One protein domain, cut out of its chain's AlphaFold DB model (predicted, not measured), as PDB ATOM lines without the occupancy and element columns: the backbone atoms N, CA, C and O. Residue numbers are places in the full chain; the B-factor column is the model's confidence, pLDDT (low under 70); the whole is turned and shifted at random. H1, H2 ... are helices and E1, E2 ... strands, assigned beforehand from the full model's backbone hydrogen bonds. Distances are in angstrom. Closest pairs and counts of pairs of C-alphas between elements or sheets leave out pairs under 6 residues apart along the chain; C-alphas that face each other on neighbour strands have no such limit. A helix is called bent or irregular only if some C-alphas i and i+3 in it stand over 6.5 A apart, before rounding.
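Overview. This is residues 266 to 417 of the 422 residues of an uncharacterized protein of Chondromyces apiculatus DSM 436 (UniProt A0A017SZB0). A twisted sheet of five strands forms the core; the long helix H5 lies lengthwise over one face, side by side with H3, and the short H1 covers part of the opposite face. H4 makes a corner with H5 near the beginnings of E3 and E4, and H2 grazes the sheet near E4. The printed part has 152 residues, with named elements in the order H1 E1 E2 E3 H2 H3 E4 E5 H4 H5; the sheet runs E1 E2 E3 E5 E4, antiparallel throughout, and the class is mixed, helices and strands. It is compact, with a radius of gyration of the C-alphas of 14.5 A and a rounded outline of 40 by 31 by 30 A.

Along the chain. Find C-alpha 323 at (-68.017, 127.116, -18.315); from there E3, residues 323 to 331, runs 24.2 A. The other strands of its sheet are E2, residues 307 to 313, 19.8 A; E1, residues 297 to 301; E5, residues 375 to 380, 16.9 A; and E4, residues 367 to 372, 15.7 A. H5, residues 392 to 411, runs 30.7 A to C-alpha 411 at (-58.784, 128.553, 6.253). H1, residues 273 to 280, begins at (-77.670, 118.576, -10.630). Then find H2, residues 344 to 349, H3, residues 355 to 364, 14.0 A, and H4, residues 382 to 390.

Arrangement. E1 E2 E3 form a meander, each strand the antiparallel neighbour of the one before: look at N 299 and O 310, 2.9 A, and N 311 and O 325, 2.8 A. E3 and E5 are antiparallel neighbours, with N 326 and O 378 within hydrogen-bond range at 2.8 A; in E5 and E4, a hairpin, N 370 and O 377 are within hydrogen-bond range at 2.8 A. E3, H2 H3, E4 form a split strand-helix-strand unit, two strands running the same way with E5 between them, and its crossover is right-handed. H5 lies over E2, E3 and E5, at a height over the sheet of 8.6 A; it has a kink of 31 degrees near residue 400 and is only just irregular, C-alphas 396 and 399 being 6.9 A apart. H3 touches H5 on the same face, closest at the C-alphas of Ala 355 and Leu 408, 5.9 A, at a shallow tilt of 12 degrees, opposite ways. H1, on the opposite face, lies over E2 at a height of 9.2 A. H4 and H5 touch only at the corner, and only just, with 3 pairs of C-alphas within 8 A. Every O i to N i+4 pair is within hydrogen-bond range in H1, H2, H3 and H4; in H5, 11 of 16 are.

Size, cuts and confidence. The two C-alphas farthest apart, those of Lys 318 and Pro 353, are 43.6 A apart. The printed part has no cut; the links H1 to E1, 16 residues, and E3 to H2, 12 residues, are long. Look for pLDDT under 70 at residues 287 to 288, 290 to 292, 317 to 319, 339 to 341 and 343.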
ATOM      1  N   ARG A 266     -62.920 110.379  -5.304       76.94
ATOM      2  CA  ARG A 266     -64.077 109.618  -4.786       76.94
ATOM      3  C   ARG A 266     -65.419 110.282  -5.112       76.94
ATOM      4  O   ARG A 266     -66.345 110.291  -4.300       76.94
ATOM      5  N   GLY A 267     -65.501 110.896  -6.286       82.44
ATOM      6  CA  GLY A 267     -66.675 111.609  -6.745       82.44
ATOM      7  C   GLY A 267     -67.814 110.680  -7.142       82.44
ATOM      8  O   GLY A 267     -67.641 109.487  -7.380       82.44
ATOM      9  N   GLN A 268     -68.995 111.263  -7.288       88.12
ATOM     10  CA  GLN A 268     -70.179 110.613  -7.821       88.12
ATOM     11  C   GLN A 268     -70.682 111.399  -9.026       88.12
ATOM     12  O   GLN A 268     -70.871 112.614  -8.966       88.12
ATOM     13  N   LYS A 269     -70.962 110.704 -10.129       86.88
ATOM     14  CA  LYS A 269     -71.646 111.318 -11.268       86.88
ATOM     15  C   LYS A 269     -73.084 111.649 -10.878       86.88
ATOM     16  O   LYS A 269     -73.821 110.772 -10.431       86.88
ATOM     17  N   LEU A 270     -73.490 112.894 -11.093       85.12
ATOM     18  CA  LEU A 270     -74.832 113.354 -10.755       85.12
ATOM     19  C   LEU A 270     -75.683 113.440 -12.026       85.12
ATOM     20  O   LEU A 270     -75.439 114.310 -12.862       85.12
ATOM     21  N   PRO A 271     -76.682 112.554 -12.202       74.31
ATOM     22  CA  PRO A 271     -77.573 112.619 -13.357       74.31
ATOM     23  C   PRO A 271     -78.513 113.827 -13.283       74.31
ATOM     24  O   PRO A 271     -78.931 114.329 -14.322       74.31
ATOM     25  N   ASN A 272     -78.823 114.300 -12.070       78.69
ATOM     26  CA  ASN A 272     -79.659 115.469 -11.835       78.69
ATOM     27  C   ASN A 272     -78.944 116.475 -10.903       78.69
ATOM     28  O   ASN A 272     -78.971 116.298  -9.681       78.69
ATOM     29  N   PRO A 273     -78.315 117.539 -11.440       84.38
ATOM     30  CA  PRO A 273     -77.670 118.576 -10.630       84.38
ATOM     31  C   PRO A 273     -78.660 119.348  -9.747       84.38
ATOM     32  O   PRO A 273     -78.269 119.859  -8.698       84.38
ATOM     33  N   LEU A 274     -79.944 119.420 -10.127       85.00
ATOM     34  CA  LEU A 274     -80.964 120.145  -9.362       85.00
ATOM     35  C   LEU A 274     -81.217 119.503  -8.004       85.00
ATOM     36  O   LEU A 274     -81.422 120.226  -7.028       85.00
ATOM     37  N   ALA A 275     -81.170 118.172  -7.925       85.62
ATOM     38  CA  ALA A 275     -81.340 117.451  -6.669       85.62
ATOM     39  C   ALA A 275     -80.225 117.818  -5.681       85.62
ATOM     40  O   ALA A 275     -80.501 118.165  -4.534       85.62
ATOM     41  N   TRP A 276     -78.975 117.847  -6.156       90.88
ATOM     42  CA  TRP A 276     -77.835 118.277  -5.348       90.88
ATOM     43  C   TRP A 276     -77.949 119.750  -4.947       90.88
ATOM     44  O   TRP A 276     -77.812 120.073  -3.771       90.88
ATOM     45  N   LEU A 277     -78.265 120.646  -5.891       90.38
ATOM     46  CA  LEU A 277     -78.415 122.076  -5.597       90.38
ATOM     47  C   LEU A 277     -79.511 122.307  -4.556       90.38
ATOM     48  O   LEU A 277     -79.337 123.094  -3.633       90.38
ATOM     49  N   SER A 278     -80.639 121.615  -4.681       87.19
ATOM     50  CA  SER A 278     -81.754 121.725  -3.740       87.19
ATOM     51  C   SER A 278     -81.388 121.195  -2.356       87.19
ATOM     52  O   SER A 278     -81.762 121.812  -1.361       87.19
ATOM     53  N   ALA A 279     -80.622 120.105  -2.289       87.19
ATOM     54  CA  ALA A 279     -80.194 119.505  -1.034       87.19
ATOM     55  C   ALA A 279     -79.091 120.306  -0.322       87.19
ATOM     56  O   ALA A 279     -79.129 120.417   0.896       87.19
ATOM     57  N   TRP A 280     -78.123 120.872  -1.045       91.38
ATOM     58  CA  TRP A 280     -76.887 121.381  -0.433       91.38
ATOM     59  C   TRP A 280     -76.632 122.874  -0.660       91.38
ATOM     60  O   TRP A 280     -75.964 123.506   0.153       91.38
ATOM     61  N   TRP A 281     -77.167 123.477  -1.727       92.31
ATOM     62  CA  TRP A 281     -76.843 124.857  -2.103       92.31
ATOM     63  C   TRP A 281     -77.873 125.866  -1.580       92.31
ATOM     64  O   TRP A 281     -79.004 125.944  -2.073       92.31
ATOM     65  N   GLY A 282     -77.463 126.696  -0.617       85.31
ATOM     66  CA  GLY A 282     -78.321 127.717   0.006       85.31
ATOM     67  C   GLY A 282     -78.403 129.066  -0.725       85.31
ATOM     68  O   GLY A 282     -79.164 129.936  -0.308       85.31
ATOM     69  N   GLY A 283     -77.632 129.263  -1.800       86.31
ATOM     70  CA  GLY A 283     -77.476 130.561  -2.467       86.31
ATOM     71  C   GLY A 283     -78.218 130.697  -3.799       86.31
ATOM     72  O   GLY A 283     -78.808 129.730  -4.292       86.31
ATOM     73  N   PRO A 284     -78.151 131.877  -4.443       83.50
ATOM     74  CA  PRO A 284     -78.541 131.993  -5.841       83.50
ATOM     75  C   PRO A 284     -77.691 131.026  -6.676       83.50
ATOM     76  O   PRO A 284     -76.511 130.804  -6.401       83.50
ATOM     77  N   ALA A 285     -78.317 130.403  -7.667       79.94
ATOM     78  CA  ALA A 285     -77.641 129.550  -8.629       79.94
ATOM     79  C   ALA A 285     -77.956 130.077 -10.023       79.94
ATOM     80  O   ALA A 285     -79.092 130.468 -10.307       79.94
ATOM     81  N   GLU A 286     -76.959 130.075 -10.897       77.31
ATOM     82  CA  GLU A 286     -77.178 130.425 -12.287       77.31
ATOM     83  C   GLU A 286     -77.782 129.253 -13.047       77.31
ATOM     84  O   GLU A 286     -77.449 128.084 -12.847       77.31
ATOM     85  N   LYS A 287     -78.667 129.589 -13.979       68.44
ATOM     86  CA  LYS A 287     -79.308 128.629 -14.876       68.44
ATOM     87  C   LYS A 287     -78.283 127.809 -15.668       68.44
ATOM     88  O   LYS A 287     -78.496 126.616 -15.867       68.44
ATOM     89  N   THR A 288     -77.162 128.421 -16.047       68.69
ATOM     90  CA  THR A 288     -76.006 127.803 -16.730       68.69
ATOM     91  C   THR A 288     -75.486 126.546 -16.025       68.69
ATOM     92  O   THR A 288     -74.969 125.651 -16.687       68.69
ATOM     93  N   LEU A 289     -75.715 126.409 -14.716       73.12
ATOM     94  CA  LEU A 289     -75.243 125.285 -13.907       73.12
ATOM     95  C   LEU A 289     -76.059 123.996 -14.058       73.12
ATOM     96  O   LEU A 289     -75.660 122.973 -13.510       73.12
ATOM     97  N   THR A 290     -77.195 124.018 -14.762       69.06
ATOM     98  CA  THR A 290     -78.172 122.901 -14.773       69.06
ATOM     99  C   THR A 290     -78.599 122.427 -16.154       69.06
ATOM    100  O   THR A 290     -79.370 121.475 -16.264       69.06
ATOM    101  N   TYR A 291     -78.113 123.071 -17.213       69.31
ATOM    102  CA  TYR A 291     -78.485 122.721 -18.579       69.31
ATOM    103  C   TYR A 291     -77.543 121.681 -19.182       69.31
ATOM    104  O   TYR A 291     -76.332 121.836 -19.127       69.31
ATOM    105  N   GLY A 292     -78.120 120.648 -19.803       68.56
ATOM    106  CA  GLY A 292     -77.385 119.539 -20.411       68.56
ATOM    107  C   GLY A 292     -77.062 119.722 -21.896       68.56
ATOM    108  O   GLY A 292     -77.881 120.199 -22.676       68.56
ATOM    109  N   GLY A 293     -75.878 119.275 -22.298       70.00
ATOM    110  CA  GLY A 293     -75.383 119.193 -23.673       70.00
ATOM    111  C   GLY A 293     -74.495 117.954 -23.834       70.00
ATOM    112  O   GLY A 293     -74.270 117.222 -22.869       70.00
ATOM    113  N   LYS A 294     -73.972 117.691 -25.038       73.12
ATOM    114  CA  LYS A 294     -73.162 116.480 -25.298       73.12
ATOM    115  C   LYS A 294     -71.917 116.387 -24.402       73.12
ATOM    116  O   LYS A 294     -71.606 115.310 -23.894       73.12
ATOM    117  N   HIS A 295     -71.287 117.530 -24.133       78.00
ATOM    118  CA  HIS A 295     -70.075 117.659 -23.312       78.00
ATOM    119  C   HIS A 295     -70.345 118.118 -21.877       78.00
ATOM    120  O   HIS A 295     -69.414 118.320 -21.107       78.00
ATOM    121  N   TYR A 296     -71.616 118.250 -21.499       85.88
ATOM    122  CA  TYR A 296     -71.989 118.603 -20.138       85.88
ATOM    123  C   TYR A 296     -71.759 117.411 -19.208       85.88
ATOM    124  O   TYR A 296     -72.226 116.292 -19.469       85.88
ATOM    125  N   ARG A 297     -71.021 117.629 -18.123       88.88
ATOM    126  CA  ARG A 297     -70.766 116.637 -17.076       88.88
ATOM    127  C   ARG A 297     -70.931 117.297 -15.718       88.88
ATOM    128  O   ARG A 297     -70.531 118.441 -15.527       88.88
ATOM    129  N   VAL A 298     -71.512 116.556 -14.778       91.25
ATOM    130  CA  VAL A 298     -71.674 117.018 -13.403       91.25
ATOM    131  C   VAL A 298     -71.275 115.928 -12.436       91.25
ATOM    132  O   VAL A 298     -71.692 114.772 -12.572       91.25
ATOM    133  N   PHE A 299     -70.497 116.326 -11.441       92.88
ATOM    134  CA  PHE A 299     -70.005 115.453 -10.394       92.88
ATOM    135  C   PHE A 299     -70.241 116.094  -9.031       92.88
ATOM    136  O   PHE A 299     -70.055 117.296  -8.865       92.88
ATOM    137  N   GLY A 300     -70.644 115.286  -8.061       92.88
ATOM    138  CA  GLY A 300     -70.535 115.620  -6.649       92.88
ATOM    139  C   GLY A 300     -69.220 115.060  -6.126       92.88
ATOM    140  O   GLY A 300     -68.943 113.884  -6.339       92.88
ATOM    141  N   VAL A 301     -68.408 115.879  -5.470       93.56
ATOM    142  CA  VAL A 301     -67.165 115.462  -4.805       93.56
ATOM    143  C   VAL A 301     -67.174 115.960  -3.366       93.56
ATOM    144  O   VAL A 301     -67.847 116.948  -3.065       93.56
ATOM    145  N   GLN A 302     -66.453 115.277  -2.472       93.62
ATOM    146  CA  GLN A 302     -66.434 115.630  -1.049       93.62
ATOM    147  C   GLN A 302     -65.019 115.831  -0.465       93.62
ATOM    148  O   GLN A 302     -64.625 115.116   0.464       93.62
ATOM    149  N   PRO A 303     -64.225 116.788  -0.980       92.12
ATOM    150  CA  PRO A 303     -62.909 117.086  -0.424       92.12
ATOM    151  C   PRO A 303     -63.033 117.645   1.000       92.12
ATOM    152  O   PRO A 303     -63.809 118.566   1.259       92.12
ATOM    153  N   LEU A 304     -62.262 117.085   1.937       91.75
ATOM    154  CA  LEU A 304     -62.185 117.534   3.340       91.75
ATOM    155  C   LEU A 304     -63.554 117.648   4.047       91.75
ATOM    156  O   LEU A 304     -63.737 118.472   4.940       91.75
ATOM    157  N   GLY A 305     -64.534 116.838   3.636       90.81
ATOM    158  CA  GLY A 305     -65.887 116.843   4.200       90.81
ATOM    159  C   GLY A 305     -66.841 117.890   3.611       90.81
ATOM    160  O   GLY A 305     -68.036 117.827   3.904       90.81
ATOM    161  N   TYR A 306     -66.372 118.795   2.747       95.19
ATOM    162  CA  TYR A 306     -67.213 119.784   2.067       95.19
ATOM    163  C   TYR A 306     -67.900 119.191   0.845       95.19
ATOM    164  O   TYR A 306     -67.252 118.555   0.025       95.19
ATOM    165  N   GLN A 307     -69.195 119.450   0.678       95.25
ATOM    166  CA  GLN A 307     -69.925 119.054  -0.526       95.25
ATOM    167  C   GLN A 307     -69.593 120.021  -1.665       95.25
ATOM    168  O   GLN A 307     -69.863 121.218  -1.559       95.25
ATOM    169  N   VAL A 308     -69.042 119.513  -2.767       95.44
ATOM    170  CA  VAL A 308     -68.688 120.314  -3.943       95.44
ATOM    171  C   VAL A 308     -69.381 119.769  -5.187       95.44
ATOM    172  O   VAL A 308     -69.278 118.585  -5.502       95.44
ATOM    173  N   LEU A 309     -70.064 120.642  -5.923       95.00
ATOM    174  CA  LEU A 309     -70.617 120.344  -7.240       95.00
ATOM    175  C   LEU A 309     -69.662 120.848  -8.316       95.00
ATOM    176  O   LEU A 309     -69.503 122.053  -8.489       95.00
ATOM    177  N   LEU A 310     -69.058 119.926  -9.055       94.69
ATOM    178  CA  LEU A 310     -68.254 120.221 -10.232       94.69
ATOM    179  C   LEU A 310     -69.148 120.144 -11.472       94.69
ATOM    180  O   LEU A 310     -69.591 119.062 -11.857       94.69
ATOM    181  N   VAL A 311     -69.395 121.288 -12.102       93.12
ATOM    182  CA  VAL A 311     -70.133 121.420 -13.360       93.12
ATOM    183  C   VAL A 311     -69.148 121.737 -14.469       93.12
ATOM    184  O   VAL A 311     -68.415 122.725 -14.409       93.12
ATOM    185  N   VAL A 312     -69.145 120.911 -15.507       91.56
ATOM    186  CA  VAL A 312     -68.187 121.018 -16.596       91.56
ATOM    187  C   VAL A 312     -68.919 121.076 -17.926       91.56
ATOM    188  O   VAL A 312     -69.660 120.161 -18.280       91.56
ATOM    189  N   ASN A 313     -68.694 122.160 -18.662       89.00
ATOM    190  CA  ASN A 313     -69.225 122.392 -19.995       89.00
ATOM    191  C   ASN A 313     -68.220 123.200 -20.831       89.00
ATOM    192  O   ASN A 313     -68.366 124.403 -20.971       89.00
ATOM    193  N   TRP A 314     -67.156 122.603 -21.373       83.12
ATOM    194  CA  TRP A 314     -66.121 123.388 -22.083       83.12
ATOM    195  C   TRP A 314     -66.457 123.699 -23.552       83.12
ATOM    196  O   TRP A 314     -65.835 124.590 -24.140       83.12
ATOM    197  N   VAL A 315     -67.453 123.030 -24.140       79.00
ATOM    198  CA  VAL A 315     -67.933 123.309 -25.504       79.00
ATOM    199  C   VAL A 315     -69.253 124.075 -25.427       79.00
ATOM    200  O   VAL A 315     -70.190 123.583 -24.800       79.00
ATOM    201  N   PRO A 316     -69.368 125.259 -26.054       75.19
ATOM    202  CA  PRO A 316     -70.639 125.970 -26.090       75.19
ATOM    203  C   PRO A 316     -71.681 125.155 -26.867       75.19
ATOM    204  O   PRO A 316     -71.380 124.571 -27.907       75.19
ATOM    205  N   ALA A 317     -72.919 125.153 -26.383       68.44
ATOM    206  CA  ALA A 317     -74.058 124.543 -27.065       68.44
ATOM    207  C   ALA A 317     -75.192 125.566 -27.203       68.44
ATOM    208  O   ALA A 317     -75.117 126.686 -26.689       68.44
ATOM    209  N   LYS A 318     -76.262 125.213 -27.921       63.16
ATOM    210  CA  LYS A 318     -77.403 126.118 -28.102       63.16
ATOM    211  C   LYS A 318     -77.978 126.488 -26.725       63.16
ATOM    212  O   LYS A 318     -78.439 125.615 -25.995       63.16
ATOM    213  N   TYR A 319     -77.940 127.780 -26.388       63.19
ATOM    214  CA  TYR A 319     -78.342 128.334 -25.082       63.19
ATOM    215  C   TYR A 319     -77.442 127.962 -23.891       63.19
ATOM    216  O   TYR A 319     -77.858 128.129 -22.745       63.19
ATOM    217  N   GLN A 320     -76.222 127.484 -24.143       72.25
ATOM    218  CA  GLN A 320     -75.247 127.151 -23.109       72.25
ATOM    219  C   GLN A 320     -73.912 127.807 -23.398       72.25
ATOM    220  O   GLN A 320     -73.250 127.529 -24.400       72.25
ATOM    221  N   GLU A 321     -73.506 128.648 -22.463       80.31
ATOM    222  CA  GLU A 321     -72.153 129.157 -22.431       80.31
ATOM    223  C   GLU A 321     -71.219 128.052 -21.961       80.31
ATOM    224  O   GLU A 321     -71.590 127.192 -21.153       80.31
ATOM    225  N   ALA A 322     -70.008 128.054 -22.509       85.56
ATOM    226  CA  ALA A 322     -69.011 127.146 -21.994       85.56
ATOM    227  C   ALA A 322     -68.511 127.674 -20.651       85.56
ATOM    228  O   ALA A 322     -68.168 128.850 -20.551       85.56
ATOM    229  N   GLY A 323     -68.423 126.798 -19.666       90.00
ATOM    230  CA  GLY A 323     -68.017 127.116 -18.315       90.00
ATOM    231  C   GLY A 323     -67.501 125.878 -17.599       90.00
ATOM    232  O   GLY A 323     -67.877 124.745 -17.905       90.00
ATOM    233  N   VAL A 324     -66.620 126.106 -16.634       93.69
ATOM    234  CA  VAL A 324     -66.247 125.105 -15.640       93.69
ATOM    235  C   VAL A 324     -66.420 125.769 -14.292       93.69
ATOM    236  O   VAL A 324     -65.782 126.786 -14.023       93.69
ATOM    237  N   HIS A 325     -67.323 125.220 -13.491       94.19
ATOM    238  CA  HIS A 325     -67.741 125.797 -12.224       94.19
ATOM    239  C   HIS A 325     -67.623 124.747 -11.126       94.19
ATOM    240  O   HIS A 325     -68.058 123.609 -11.296       94.19
ATOM    241  N   LEU A 326     -67.075 125.144  -9.985       95.69
ATOM    242  CA  LEU A 326     -67.092 124.384  -8.750       95.69
ATOM    243  C   LEU A 326     -67.912 125.168  -7.732       95.69
ATOM    244  O   LEU A 326     -67.624 126.331  -7.456       95.69
ATOM    245  N   LEU A 327     -68.945 124.539  -7.187       96.19
ATOM    246  CA  LEU A 327     -69.776 125.118  -6.142       96.19
ATOM    247  C   LEU A 327     -69.517 124.361  -4.851       96.19
ATOM    248  O   LEU A 327     -69.950 123.220  -4.717       96.19
ATOM    249  N   LEU A 328     -68.823 124.990  -3.910       96.75
ATOM    250  CA  LEU A 328     -68.571 124.434  -2.589       96.75
ATOM    251  C   LEU A 328     -69.661 124.897  -1.626       96.75
ATOM    252  O   LEU A 328     -69.737 126.078  -1.284       96.75
ATOM    253  N   ALA A 329     -70.496 123.958  -1.193       95.75
ATOM    254  CA  ALA A 329     -71.584 124.192  -0.259       95.75
ATOM    255  C   ALA A 329     -71.049 124.266   1.181       95.75
ATOM    256  O   ALA A 329     -70.619 123.269   1.767       95.75
ATOM    257  N   ALA A 330     -71.076 125.469   1.750       95.12
ATOM    258  CA  ALA A 330     -70.639 125.745   3.114       95.12
ATOM    259  C   ALA A 330     -71.327 127.000   3.652       95.12
ATOM    260  O   ALA A 330     -71.705 127.888   2.890       95.12
ATOM    261  N   TRP A 331     -71.427 127.105   4.975       91.94
ATOM    262  CA  TRP A 331     -71.684 128.395   5.605       91.94
ATOM    263  C   TRP A 331     -70.364 129.165   5.692       91.94
ATOM    264  O   TRP A 331     -69.423 128.703   6.336       91.94
ATOM    265  N   VAL A 332     -70.284 130.315   5.026       92.00
ATOM    266  CA  VAL A 332     -69.089 131.166   4.978       92.00
ATOM    267  C   VAL A 332     -69.351 132.426   5.811       92.00
ATOM    268  O   VAL A 332     -70.260 133.187   5.454       92.00
ATOM    269  N   PRO A 333     -68.569 132.684   6.879       85.12
ATOM    270  CA  PRO A 333     -68.755 133.854   7.734       85.12
ATOM    271  C   PRO A 333     -68.812 135.158   6.931       85.12
ATOM    272  O   PRO A 333     -67.936 135.434   6.110       85.12
ATOM    273  N   GLY A 334     -69.849 135.969   7.145       84.12
ATOM    274  CA  GLY A 334     -70.017 137.264   6.485       84.12
ATOM    275  C   GLY A 334     -70.504 137.211   5.030       84.12
ATOM    276  O   GLY A 334     -71.128 138.175   4.592       84.12
ATOM    277  N   ALA A 335     -70.295 136.112   4.293       85.62
ATOM    278  CA  ALA A 335     -70.889 135.909   2.964       85.62
ATOM    279  C   ALA A 335     -72.303 135.326   3.066       85.62
ATOM    280  O   ALA A 335     -73.250 135.881   2.511       85.62
ATOM    281  N   SER A 336     -72.449 134.222   3.806       83.44
ATOM    282  CA  SER A 336     -73.720 133.508   3.978       83.44
ATOM    283  C   SER A 336     -74.749 134.303   4.780       83.44
ATOM    284  O   SER A 336     -75.951 134.095   4.622       83.44
ATOM    285  N   ASP A 337     -74.287 135.251   5.592       77.62
ATOM    286  CA  ASP A 337     -75.139 136.058   6.468       77.62
ATOM    287  C   ASP A 337     -75.766 137.258   5.730       77.62
ATOM    288  O   ASP A 337     -76.780 137.813   6.161       77.62
ATOM    289  N   ARG A 338     -75.200 137.659   4.582       73.38
ATOM    290  CA  ARG A 338     -75.599 138.868   3.842       73.38
ATOM    291  C   ARG A 338     -76.494 138.552   2.642       73.38
ATOM    292  O   ARG A 338     -76.523 137.441   2.121       73.38
ATOM    293  N   LEU A 339     -77.293 139.540   2.232       60.25
ATOM    294  CA  LEU A 339     -78.208 139.435   1.082       60.25
ATOM    295  C   LEU A 339     -77.504 139.660  -0.260       60.25
ATOM    296  O   LEU A 339     -77.887 139.044  -1.250       60.25
ATOM    297  N   ALA A 340     -76.482 140.516  -0.280       64.38
ATOM    298  CA  ALA A 340     -75.705 140.828  -1.469       64.38
ATOM    299  C   ALA A 340     -74.248 140.380  -1.281       64.38
ATOM    300  O   ALA A 340     -73.691 140.598  -0.198       64.38
ATOM    301  N   PRO A 341     -73.628 139.772  -2.308       63.53
ATOM    302  CA  PRO A 341     -72.200 139.498  -2.288       63.53
ATOM    303  C   PRO A 341     -71.442 140.827  -2.186       63.53
ATOM    304  O   PRO A 341     -71.610 141.725  -3.008       63.53
ATOM    305  N   ASP A 342     -70.631 140.962  -1.142       72.00
ATOM    306  CA  ASP A 342     -69.747 142.108  -0.964       72.00
ATOM    307  C   ASP A 342     -68.484 141.874  -1.803       72.00
ATOM    308  O   ASP A 342     -67.714 140.951  -1.531       72.00
ATOM    309  N   ALA A 343     -68.271 142.698  -2.831       69.19
ATOM    310  CA  ALA A 343     -67.088 142.609  -3.687       69.19
ATOM    311  C   ALA A 343     -65.776 142.758  -2.886       69.19
ATOM    312  O   ALA A 343     -64.743 142.213  -3.272       69.19
ATOM    313  N   GLY A 344     -65.813 143.435  -1.730       81.81
ATOM    314  CA  GLY A 344     -64.670 143.573  -0.829       81.81
ATOM    315  C   GLY A 344     -64.342 142.311  -0.023       81.81
ATOM    316  O   GLY A 344     -63.273 142.235   0.587       81.81
ATOM    317  N   LEU A 345     -65.217 141.300  -0.017       84.44
ATOM    318  CA  LEU A 345     -65.048 140.123   0.833       84.44
ATOM    319  C   LEU A 345     -63.868 139.250   0.379       84.44
ATOM    320  O   LEU A 345     -63.097 138.786   1.217       84.44
ATOM    321  N   VAL A 346     -63.643 139.105  -0.930       85.38
ATOM    322  CA  VAL A 346     -62.469 138.381  -1.459       85.38
ATOM    323  C   VAL A 346     -61.169 139.070  -1.037       85.38
ATOM    324  O   VAL A 346     -60.223 138.419  -0.592       85.38
ATOM    325  N   ALA A 347     -61.135 140.405  -1.086       88.75
ATOM    326  CA  ALA A 347     -59.988 141.175  -0.612       88.75
ATOM    327  C   ALA A 347     -59.751 140.997   0.899       88.75
ATOM    328  O   ALA A 347     -58.609 141.060   1.351       88.75
ATOM    329  N   SER A 348     -60.808 140.748   1.681       88.81
ATOM    330  CA  SER A 348     -60.680 140.409   3.101       88.81
ATOM    331  C   SER A 348     -60.106 139.004   3.316       88.81
ATOM    332  O   SER A 348     -59.235 138.845   4.171       88.81
ATOM    333  N   PHE A 349     -60.488 138.018   2.492       91.62
ATOM    334  CA  PHE A 349     -59.927 136.662   2.546       91.62
ATOM    335  C   PHE A 349     -58.424 136.672   2.299       91.62
ATOM    336  O   PHE A 349     -57.686 136.043   3.045       91.62
ATOM    337  N   ARG A 350     -57.942 137.464   1.334       92.94
ATOM    338  CA  ARG A 350     -56.499 137.606   1.069       92.94
ATOM    339  C   ARG A 350     -55.685 138.096   2.270       92.94
ATOM    340  O   ARG A 350     -54.488 137.848   2.322       92.94
ATOM    341  N   ARG A 351     -56.302 138.789   3.233       92.50
ATOM    342  CA  ARG A 351     -55.619 139.254   4.454       92.50
ATOM    343  C   ARG A 351     -55.562 138.185   5.548       92.50
ATOM    344  O   ARG A 351     -54.881 138.392   6.547       92.50
ATOM    345  N   MET A 352     -56.281 137.072   5.390       92.25
ATOM    346  CA  MET A 352     -56.284 135.984   6.365       92.25
ATOM    347  C   MET A 352     -55.014 135.125   6.225       92.25
ATOM    348  O   MET A 352     -54.601 134.823   5.099       92.25
ATOM    349  N   PRO A 353     -54.393 134.695   7.339       92.62
ATOM    350  CA  PRO A 353     -53.209 133.839   7.300       92.62
ATOM    351  C   PRO A 353     -53.458 132.552   6.500       92.62
ATOM    352  O   PRO A 353     -54.402 131.820   6.774       92.62
ATOM    353  N   GLY A 354     -52.616 132.280   5.500       92.50
ATOM    354  CA  GLY A 354     -52.698 131.082   4.652       92.50
ATOM    355  C   GLY A 354     -53.686 131.166   3.480       92.50
ATOM    356  O   GLY A 354     -53.492 130.465   2.490       92.50
ATOM    357  N   ALA A 355     -54.688 132.049   3.520       94.88
ATOM    358  CA  ALA A 355     -55.691 132.152   2.455       94.88
ATOM    359  C   ALA A 355     -55.124 132.754   1.160       94.88
ATOM    360  O   ALA A 355     -55.512 132.331   0.073       94.88
ATOM    361  N   ALA A 356     -54.183 133.702   1.266       95.44
ATOM    362  CA  ALA A 356     -53.542 134.332   0.109       95.44
ATOM    363  C   ALA A 356     -52.858 133.303  -0.805       95.44
ATOM    364  O   ALA A 356     -53.148 133.267  -1.992       95.44
ATOM    365  N   ALA A 357     -52.042 132.408  -0.237       96.25
ATOM    366  CA  ALA A 357     -51.323 131.393  -1.008       96.25
ATOM    367  C   ALA A 357     -52.270 130.428  -1.743       96.25
ATOM    368  O   ALA A 357     -52.000 130.039  -2.876       96.25
ATOM    369  N   VAL A 358     -53.394 130.062  -1.117       96.62
ATOM    370  CA  VAL A 358     -54.393 129.177  -1.737       96.62
ATOM    371  C   VAL A 358     -55.168 129.903  -2.840       96.62
ATOM    372  O   VAL A 358     -55.398 129.327  -3.902       96.62
ATOM    373  N   LEU A 359     -55.538 131.172  -2.625       96.44
ATOM    374  CA  LEU A 359     -56.161 132.005  -3.659       96.44
ATOM    375  C   LEU A 359     -55.228 132.202  -4.857       96.44
ATOM    376  O   LEU A 359     -55.656 131.991  -5.987       96.44
ATOM    377  N   ASP A 360     -53.956 132.516  -4.618       96.38
ATOM    378  CA  ASP A 360     -52.960 132.685  -5.679       96.38
ATOM    379  C   ASP A 360     -52.734 131.374  -6.453       96.38
ATOM    380  O   ASP A 360     -52.555 131.395  -7.670       96.38
ATOM    381  N   ALA A 361     -52.803 130.215  -5.786       96.62
ATOM    382  CA  ALA A 361     -52.743 128.913  -6.451       96.62
ATOM    383  C   ALA A 361     -53.972 128.647  -7.343       96.62
ATOM    384  O   ALA A 361     -53.824 128.152  -8.462       96.62
ATOM    385  N   LEU A 362     -55.178 128.996  -6.882       97.25
ATOM    386  CA  LEU A 362     -56.416 128.879  -7.666       97.25
ATOM    387  C   LEU A 362     -56.405 129.824  -8.877       97.25
ATOM    388  O   LEU A 362     -56.710 129.404  -9.995       97.25
ATOM    389  N   GLU A 363     -55.974 131.068  -8.682       96.50
ATOM    390  CA  GLU A 363     -55.835 132.058  -9.751       96.50
ATOM    391  C   GLU A 363     -54.727 131.686 -10.740       96.50
ATOM    392  O   GLU A 363     -54.914 131.821 -11.949       96.50
ATOM    393  N   GLY A 364     -53.611 131.132 -10.260       96.25
ATOM    394  CA  GLY A 364     -52.538 130.586 -11.091       96.25
ATOM    395  C   GLY A 364     -52.976 129.369 -11.915       96.25
ATOM    396  O   GLY A 364     -52.549 129.206 -13.059       96.25
ATOM    397  N   ALA A 365     -53.893 128.552 -11.384       95.56
ATOM    398  CA  ALA A 365     -54.594 127.512 -12.144       95.56
ATOM    399  C   ALA A 365     -55.650 128.089 -13.110       95.56
ATOM    400  O   ALA A 365     -56.196 127.365 -13.947       95.56
ATOM    401  N   GLY A 366     -55.911 129.396 -13.026       97.12
ATOM    402  CA  GLY A 366     -56.795 130.138 -13.905       97.12
ATOM    403  C   GLY A 366     -58.264 130.072 -13.496       97.12
ATOM    404  O   GLY A 366     -59.136 130.088 -14.374       97.12
ATOM    405  N   PHE A 367     -58.533 129.987 -12.194       97.12
ATOM    406  CA  PHE A 367     -59.866 129.996 -11.609       97.12
ATOM    407  C   PHE A 367     -60.062 131.208 -10.699       97.12
ATOM    408  O   PHE A 367     -59.186 131.572  -9.924       97.12
ATOM    409  N   GLU A 368     -61.242 131.807 -10.777       95.88
ATOM    410  CA  GLU A 368     -61.657 132.925  -9.939       95.88
ATOM    411  C   GLU A 368     -62.611 132.429  -8.852       95.88
ATOM    412  O   GLU A 368     -63.505 131.625  -9.129       95.88
ATOM    413  N   VAL A 369     -62.420 132.892  -7.614       95.31
ATOM    414  CA  VAL A 369     -63.266 132.529  -6.471       95.31
ATOM    415  C   VAL A 369     -64.169 133.696  -6.099       95.31
ATOM    416  O   VAL A 369     -63.703 134.789  -5.783       95.31
ATOM    417  N   THR A 370     -65.470 133.437  -6.052       93.44
ATOM    418  CA  THR A 370     -66.495 134.398  -5.660       93.44
ATOM    419  C   THR A 370     -67.305 133.854  -4.477       93.44
ATOM    420  O   THR A 370     -67.855 132.749  -4.553       93.44
ATOM    421  N   PRO A 371     -67.419 134.600  -3.367       92.06
ATOM    422  CA  PRO A 371     -68.269 134.216  -2.251       92.06
ATOM    423  C   PRO A 371     -69.746 134.363  -2.621       92.06
ATOM    424  O   PRO A 371     -70.152 135.300  -3.306       92.06
ATOM    425  N   SER A 372     -70.565 133.440  -2.131       89.88
ATOM    426  CA  SER A 372     -72.010 133.414  -2.336       89.88
ATOM    427  C   SER A 372     -72.720 133.108  -1.023       89.88
ATOM    428  O   SER A 372     -72.147 132.526  -0.104       89.88
ATOM    429  N   ALA A 373     -74.012 133.431  -0.946       85.75
ATOM    430  CA  ALA A 373     -74.831 133.071   0.206       85.75
ATOM    431  C   ALA A 373     -74.834 131.546   0.474       85.75
ATOM    432  O   ALA A 373     -74.958 131.115   1.618       85.75
ATOM    433  N   GLY A 374     -74.662 130.732  -0.578       87.88
ATOM    434  CA  GLY A 374     -74.620 129.267  -0.502       87.88
ATOM    435  C   GLY A 374     -73.247 128.649  -0.221       87.88
ATOM    436  O   GLY A 374     -73.179 127.429  -0.080       87.88
ATOM    437  N   GLY A 375     -72.179 129.455  -0.168       93.69
ATOM    438  CA  GLY A 375     -70.807 128.986   0.020       93.69
ATOM    439  C   GLY A 375     -69.812 129.696  -0.896       93.69
ATOM    440  O   GLY A 375     -69.838 130.920  -1.020       93.69
ATOM    441  N   LEU A 376     -68.927 128.941  -1.547       94.94
ATOM    442  CA  LEU A 376     -67.943 129.482  -2.491       94.94
ATOM    443  C   LEU A 376     -68.239 128.997  -3.909       94.94
ATOM    444  O   LEU A 376     -68.502 127.815  -4.130       94.94
ATOM    445  N   VAL A 377     -68.172 129.910  -4.872       94.50
ATOM    446  CA  VAL A 377     -68.218 129.601  -6.301       94.50
ATOM    447  C   VAL A 377     -66.819 129.797  -6.857       94.50
ATOM    448  O   VAL A 377     -66.200 130.827  -6.621       94.50
ATOM    449  N   CYS A 378     -66.315 128.817  -7.588       95.81
ATOM    450  CA  CYS A 378     -65.037 128.893  -8.270       95.81
ATOM    451  C   CYS A 378     -65.270 128.644  -9.761       95.81
ATOM    452  O   CYS A 378     -65.807 127.603 -10.134       95.81
ATOM    453  N   ALA A 379     -64.936 129.609 -10.611       95.50
ATOM    454  CA  ALA A 379     -65.207 129.559 -12.045       95.50
ATOM    455  C   ALA A 379     -63.913 129.686 -12.848       95.50
ATOM    456  O   ALA A 379     -63.034 130.478 -12.514       95.50
ATOM    457  N   ALA A 380     -63.786 128.916 -13.926       95.69
ATOM    458  CA  ALA A 380     -62.665 129.068 -14.845       95.69
ATOM    459  C   ALA A 380     -62.725 130.432 -15.551       95.69
ATOM    460  O   ALA A 380     -63.762 130.814 -16.096       95.69
ATOM    461  N   THR A 381     -61.593 131.139 -15.601       96.25
ATOM    462  CA  THR A 381     -61.497 132.417 -16.320       96.25
ATOM    463  C   THR A 381     -61.698 132.224 -17.833       96.25
ATOM    464  O   THR A 381     -61.457 131.130 -18.361       96.25
ATOM    465  N   PRO A 382     -62.059 133.279 -18.592       94.50
ATOM    466  CA  PRO A 382     -62.190 133.191 -20.049       94.50
ATOM    467  C   PRO A 382     -60.926 132.664 -20.750       94.50
ATOM    468  O   PRO A 382     -61.024 131.909 -21.720       94.50
ATOM    469  N   ALA A 383     -59.739 133.011 -20.238       94.69
ATOM    470  CA  ALA A 383     -58.460 132.522 -20.750       94.69
ATOM    471  C   ALA A 383     -58.293 131.010 -20.523       94.69
ATOM    472  O   ALA A 383     -57.927 130.275 -21.446       94.69
ATOM    473  N   THR A 384     -58.634 130.525 -19.328       94.69
ATOM    474  CA  THR A 384     -58.623 129.094 -18.995       94.69
ATOM    475  C   THR A 384     -59.636 128.317 -19.821       94.69
ATOM    476  O   THR A 384     -59.309 127.254 -20.341       94.69
ATOM    477  N   LEU A 385     -60.837 128.858 -20.030       92.44
ATOM    478  CA  LEU A 385     -61.846 128.243 -20.895       92.44
ATOM    479  C   LEU A 385     -61.371 128.152 -22.349       92.44
ATOM    480  O   LEU A 385     -61.527 127.111 -22.988       92.44
ATOM    481  N   ALA A 386     -60.741 129.206 -22.874       91.31
ATOM    482  CA  ALA A 386     -60.144 129.179 -24.207       91.31
ATOM    483  C   ALA A 386     -59.022 128.131 -24.315       91.31
ATOM    484  O   ALA A 386     -58.904 127.460 -25.344       91.31
ATOM    485  N   ARG A 387     -58.226 127.955 -23.253       91.38
ATOM    486  CA  ARG A 387     -57.190 126.920 -23.163       91.38
ATOM    487  C   ARG A 387     -57.792 125.514 -23.121       91.38
ATOM    488  O   ARG A 387     -57.371 124.680 -23.913       91.38
ATOM    489  N   LEU A 388     -58.798 125.275 -22.281       89.75
ATOM    490  CA  LEU A 388     -59.493 123.987 -22.151       89.75
ATOM    491  C   LEU A 388     -60.148 123.542 -23.463       89.75
ATOM    492  O   LEU A 388     -60.121 122.364 -23.800       89.75
ATOM    493  N   ARG A 389     -60.678 124.483 -24.250       85.81
ATOM    494  CA  ARG A 389     -61.220 124.188 -25.587       85.81
ATOM    495  C   ARG A 389     -60.159 123.698 -26.573       85.81
ATOM    496  O   ARG A 389     -60.480 122.920 -27.464       85.81
ATOM    497  N   LYS A 390     -58.920 124.181 -26.447       86.88
ATOM    498  CA  LYS A 390     -57.795 123.789 -27.312       86.88
ATOM    499  C   LYS A 390     -57.092 122.528 -26.811       86.88
ATOM    500  O   LYS A 390     -56.623 121.742 -27.625       86.88
ATOM    501  N   MET A 391     -57.005 122.371 -25.492       88.88
ATOM    502  CA  MET A 391     -56.307 121.290 -24.794       88.88
ATOM    503  C   MET A 391     -57.204 120.745 -23.673       88.88
ATOM    504  O   MET A 391     -57.056 121.144 -22.510       88.88
ATOM    505  N   PRO A 392     -58.168 119.868 -24.008       85.12
ATOM    506  CA  PRO A 392     -59.090 119.276 -23.041       85.12
ATOM    507  C   PRO A 392     -58.388 118.461 -21.945       85.12
ATOM    508  O   PRO A 392     -58.942 118.262 -20.868       85.12
ATOM    509  N   GLU A 393     -57.148 118.024 -22.172       84.06
ATOM    510  CA  GLU A 393     -56.324 117.314 -21.191       84.06
ATOM    511  C   GLU A 393     -56.044 118.162 -19.946       84.06
ATOM    512  O   GLU A 393     -55.771 117.616 -18.885       84.06
ATOM    513  N   PHE A 394     -56.171 119.489 -20.031       87.50
ATOM    514  CA  PHE A 394     -56.010 120.372 -18.876       87.50
ATOM    515  C   PHE A 394     -57.128 120.200 -17.825       87.50
ATOM    516  O   PHE A 394     -57.002 120.698 -16.711       87.50
ATOM    517  N   LEU A 395     -58.197 119.446 -18.125       86.38
ATOM    518  CA  LEU A 395     -59.241 119.080 -17.159       86.38
ATOM    519  C   LEU A 395     -58.718 118.250 -15.975       86.38
ATOM    520  O   LEU A 395     -59.370 118.214 -14.934       86.38
ATOM    521  N   THR A 396     -57.544 117.620 -16.085       87.44
ATOM    522  CA  THR A 396     -56.940 116.856 -14.978       87.44
ATOM    523  C   THR A 396     -56.567 117.718 -13.770       87.44
ATOM    524  O   THR A 396     -56.328 117.178 -12.697       87.44
ATOM    525  N   VAL A 397     -56.555 119.051 -13.903       91.25
ATOM    526  CA  VAL A 397     -56.308 119.976 -12.786       91.25
ATOM    527  C   VAL A 397     -57.506 120.096 -11.830       91.25
ATOM    528  O   VAL A 397     -57.350 120.525 -10.690       91.25
ATOM    529  N   LEU A 398     -58.714 119.718 -12.270       93.19
ATOM    530  CA  LEU A 398     -59.960 119.980 -11.540       93.19
ATOM    531  C   LEU A 398     -60.048 119.331 -10.146       93.19
ATOM    532  O   LEU A 398     -60.541 120.011  -9.245       93.19
ATOM    533  N   PRO A 399     -59.568 118.092  -9.912       91.19
ATOM    534  CA  PRO A 399     -59.502 117.529  -8.563       91.19
ATOM    535  C   PRO A 399     -58.678 118.394  -7.599       91.19
ATOM    536  O   PRO A 399     -59.162 118.740  -6.524       91.19
ATOM    537  N   SER A 400     -57.489 118.846  -8.018       93.12
ATOM    538  CA  SER A 400     -56.636 119.724  -7.203       93.12
ATOM    539  C   SER A 400     -57.282 121.092  -6.953       93.12
ATOM    540  O   SER A 400     -57.193 121.630  -5.851       93.12
ATOM    541  N   VAL A 401     -58.002 121.644  -7.937       96.06
ATOM    542  CA  VAL A 401     -58.783 122.882  -7.759       96.06
ATOM    543  C   VAL A 401     -59.892 122.688  -6.720       96.06
ATOM    544  O   VAL A 401     -60.097 123.565  -5.883       96.06
ATOM    545  N   ALA A 402     -60.581 121.542  -6.724       95.44
ATOM    546  CA  ALA A 402     -61.609 121.226  -5.732       95.44
ATOM    547  C   ALA A 402     -61.028 121.092  -4.312       95.44
ATOM    548  O   ALA A 402     -61.612 121.612  -3.360       95.44
ATOM    549  N   GLU A 403     -59.868 120.448  -4.169       95.06
ATOM    550  CA  GLU A 403     -59.146 120.348  -2.895       95.06
ATOM    551  C   GLU A 403     -58.681 121.718  -2.393       95.06
ATOM    552  O   GLU A 403     -58.945 122.073  -1.245       95.06
ATOM    553  N   ASN A 404     -58.066 122.532  -3.257       97.19
ATOM    554  CA  ASN A 404     -57.639 123.889  -2.916       97.19
ATOM    555  C   ASN A 404     -58.824 124.776  -2.517       97.19
ATOM    556  O   ASN A 404     -58.721 125.553  -1.569       97.19
ATOM    557  N   LEU A 405     -59.977 124.634  -3.175       97.56
ATOM    558  CA  LEU A 405     -61.195 125.345  -2.794       97.56
ATOM    559  C   LEU A 405     -61.690 124.931  -1.397       97.56
ATOM    560  O   LEU A 405     -62.106 125.787  -0.614       97.56
ATOM    561  N   ALA A 406     -61.609 123.643  -1.053       96.88
ATOM    562  CA  ALA A 406     -61.950 123.149   0.282       96.88
ATOM    563  C   ALA A 406     -60.944 123.590   1.355       96.88
ATOM    564  O   ALA A 406     -61.344 123.961   2.460       96.88
ATOM    565  N   HIS A 407     -59.650 123.625   1.028       97.25
ATOM    566  CA  HIS A 407     -58.624 124.200   1.894       97.25
ATOM    567  C   HIS A 407     -58.872 125.688   2.141       97.25
ATOM    568  O   HIS A 407     -58.832 126.122   3.292       97.25
ATOM    569  N   LEU A 408     -59.196 126.456   1.098       97.75
ATOM    570  CA  LEU A 408     -59.568 127.860   1.239       97.75
ATOM    571  C   LEU A 408     -60.767 128.010   2.180       97.75
ATOM    572  O   LEU A 408     -60.702 128.811   3.108       97.75
ATOM    573  N   ALA A 409     -61.822 127.211   1.981       97.12
ATOM    574  CA  ALA A 409     -63.007 127.211   2.836       97.12
ATOM    575  C   ALA A 409     -62.650 126.951   4.312       97.12
ATOM    576  O   ALA A 409     -63.086 127.689   5.193       97.12
ATOM    577  N   ALA A 410     -61.801 125.957   4.586       96.38
ATOM    578  CA  ALA A 410     -61.341 125.665   5.940       96.38
ATOM    579  C   ALA A 410     -60.536 126.825   6.554       96.38
ATOM    580  O   ALA A 410     -60.770 127.189   7.706       96.38
ATOM    581  N   VAL A 411     -59.629 127.440   5.786       96.31
ATOM    582  CA  VAL A 411     -58.784 128.553   6.253       96.31
ATOM    583  C   VAL A 411     -59.609 129.798   6.586       96.31
ATOM    584  O   VAL A 411     -59.344 130.449   7.594       96.31
ATOM    585  N   ILE A 412     -60.640 130.112   5.796       95.44
ATOM    586  CA  ILE A 412     -61.528 131.260   6.062       95.44
ATOM    587  C   ILE A 412     -62.578 130.974   7.152       95.44
ATOM    588  O   ILE A 412     -63.458 131.800   7.397       95.44
ATOM    589  N   GLY A 413     -62.517 129.805   7.801       94.50
ATOM    590  CA  GLY A 413     -63.439 129.414   8.867       94.50
ATOM    591  C   GLY A 413     -64.845 129.056   8.378       94.50
ATOM    592  O   GLY A 413     -65.803 129.151   9.153       94.50
ATOM    593  N   ALA A 414     -64.990 128.663   7.110       94.81
ATOM    594  CA  ALA A 414     -66.252 128.142   6.605       94.81
ATOM    595  C   ALA A 414     -66.621 126.837   7.325       94.81
ATOM    596  O   ALA A 414     -65.763 126.085   7.787       94.81
ATOM    597  N   ARG A 415     -67.922 126.565   7.434       93.56
ATOM    598  CA  ARG A 415     -68.446 125.352   8.069       93.56
ATOM    599  C   ARG A 415     -69.104 124.458   7.022       93.56
ATOM    600  O   ARG A 415     -69.973 124.948   6.293       93.56
ATOM    601  N   PRO A 416     -68.736 123.169   6.941       92.75
ATOM    602  CA  PRO A 416     -69.355 122.253   5.996       92.75
ATOM    603  C   PRO A 416     -70.830 122.037   6.346       92.75
ATOM    604  O   PRO A 416     -71.211 121.970   7.518       92.75
ATOM    605  N   ILE A 417     -71.668 121.901   5.320       87.62
ATOM    606  CA  ILE A 417     -73.071 121.522   5.486       87.62
ATOM    607  C   ILE A 417     -73.112 119.999   5.658       87.62
ATOM    608  O   ILE A 417     -72.956 119.255   4.694       87.62
TER     609      ILE A 417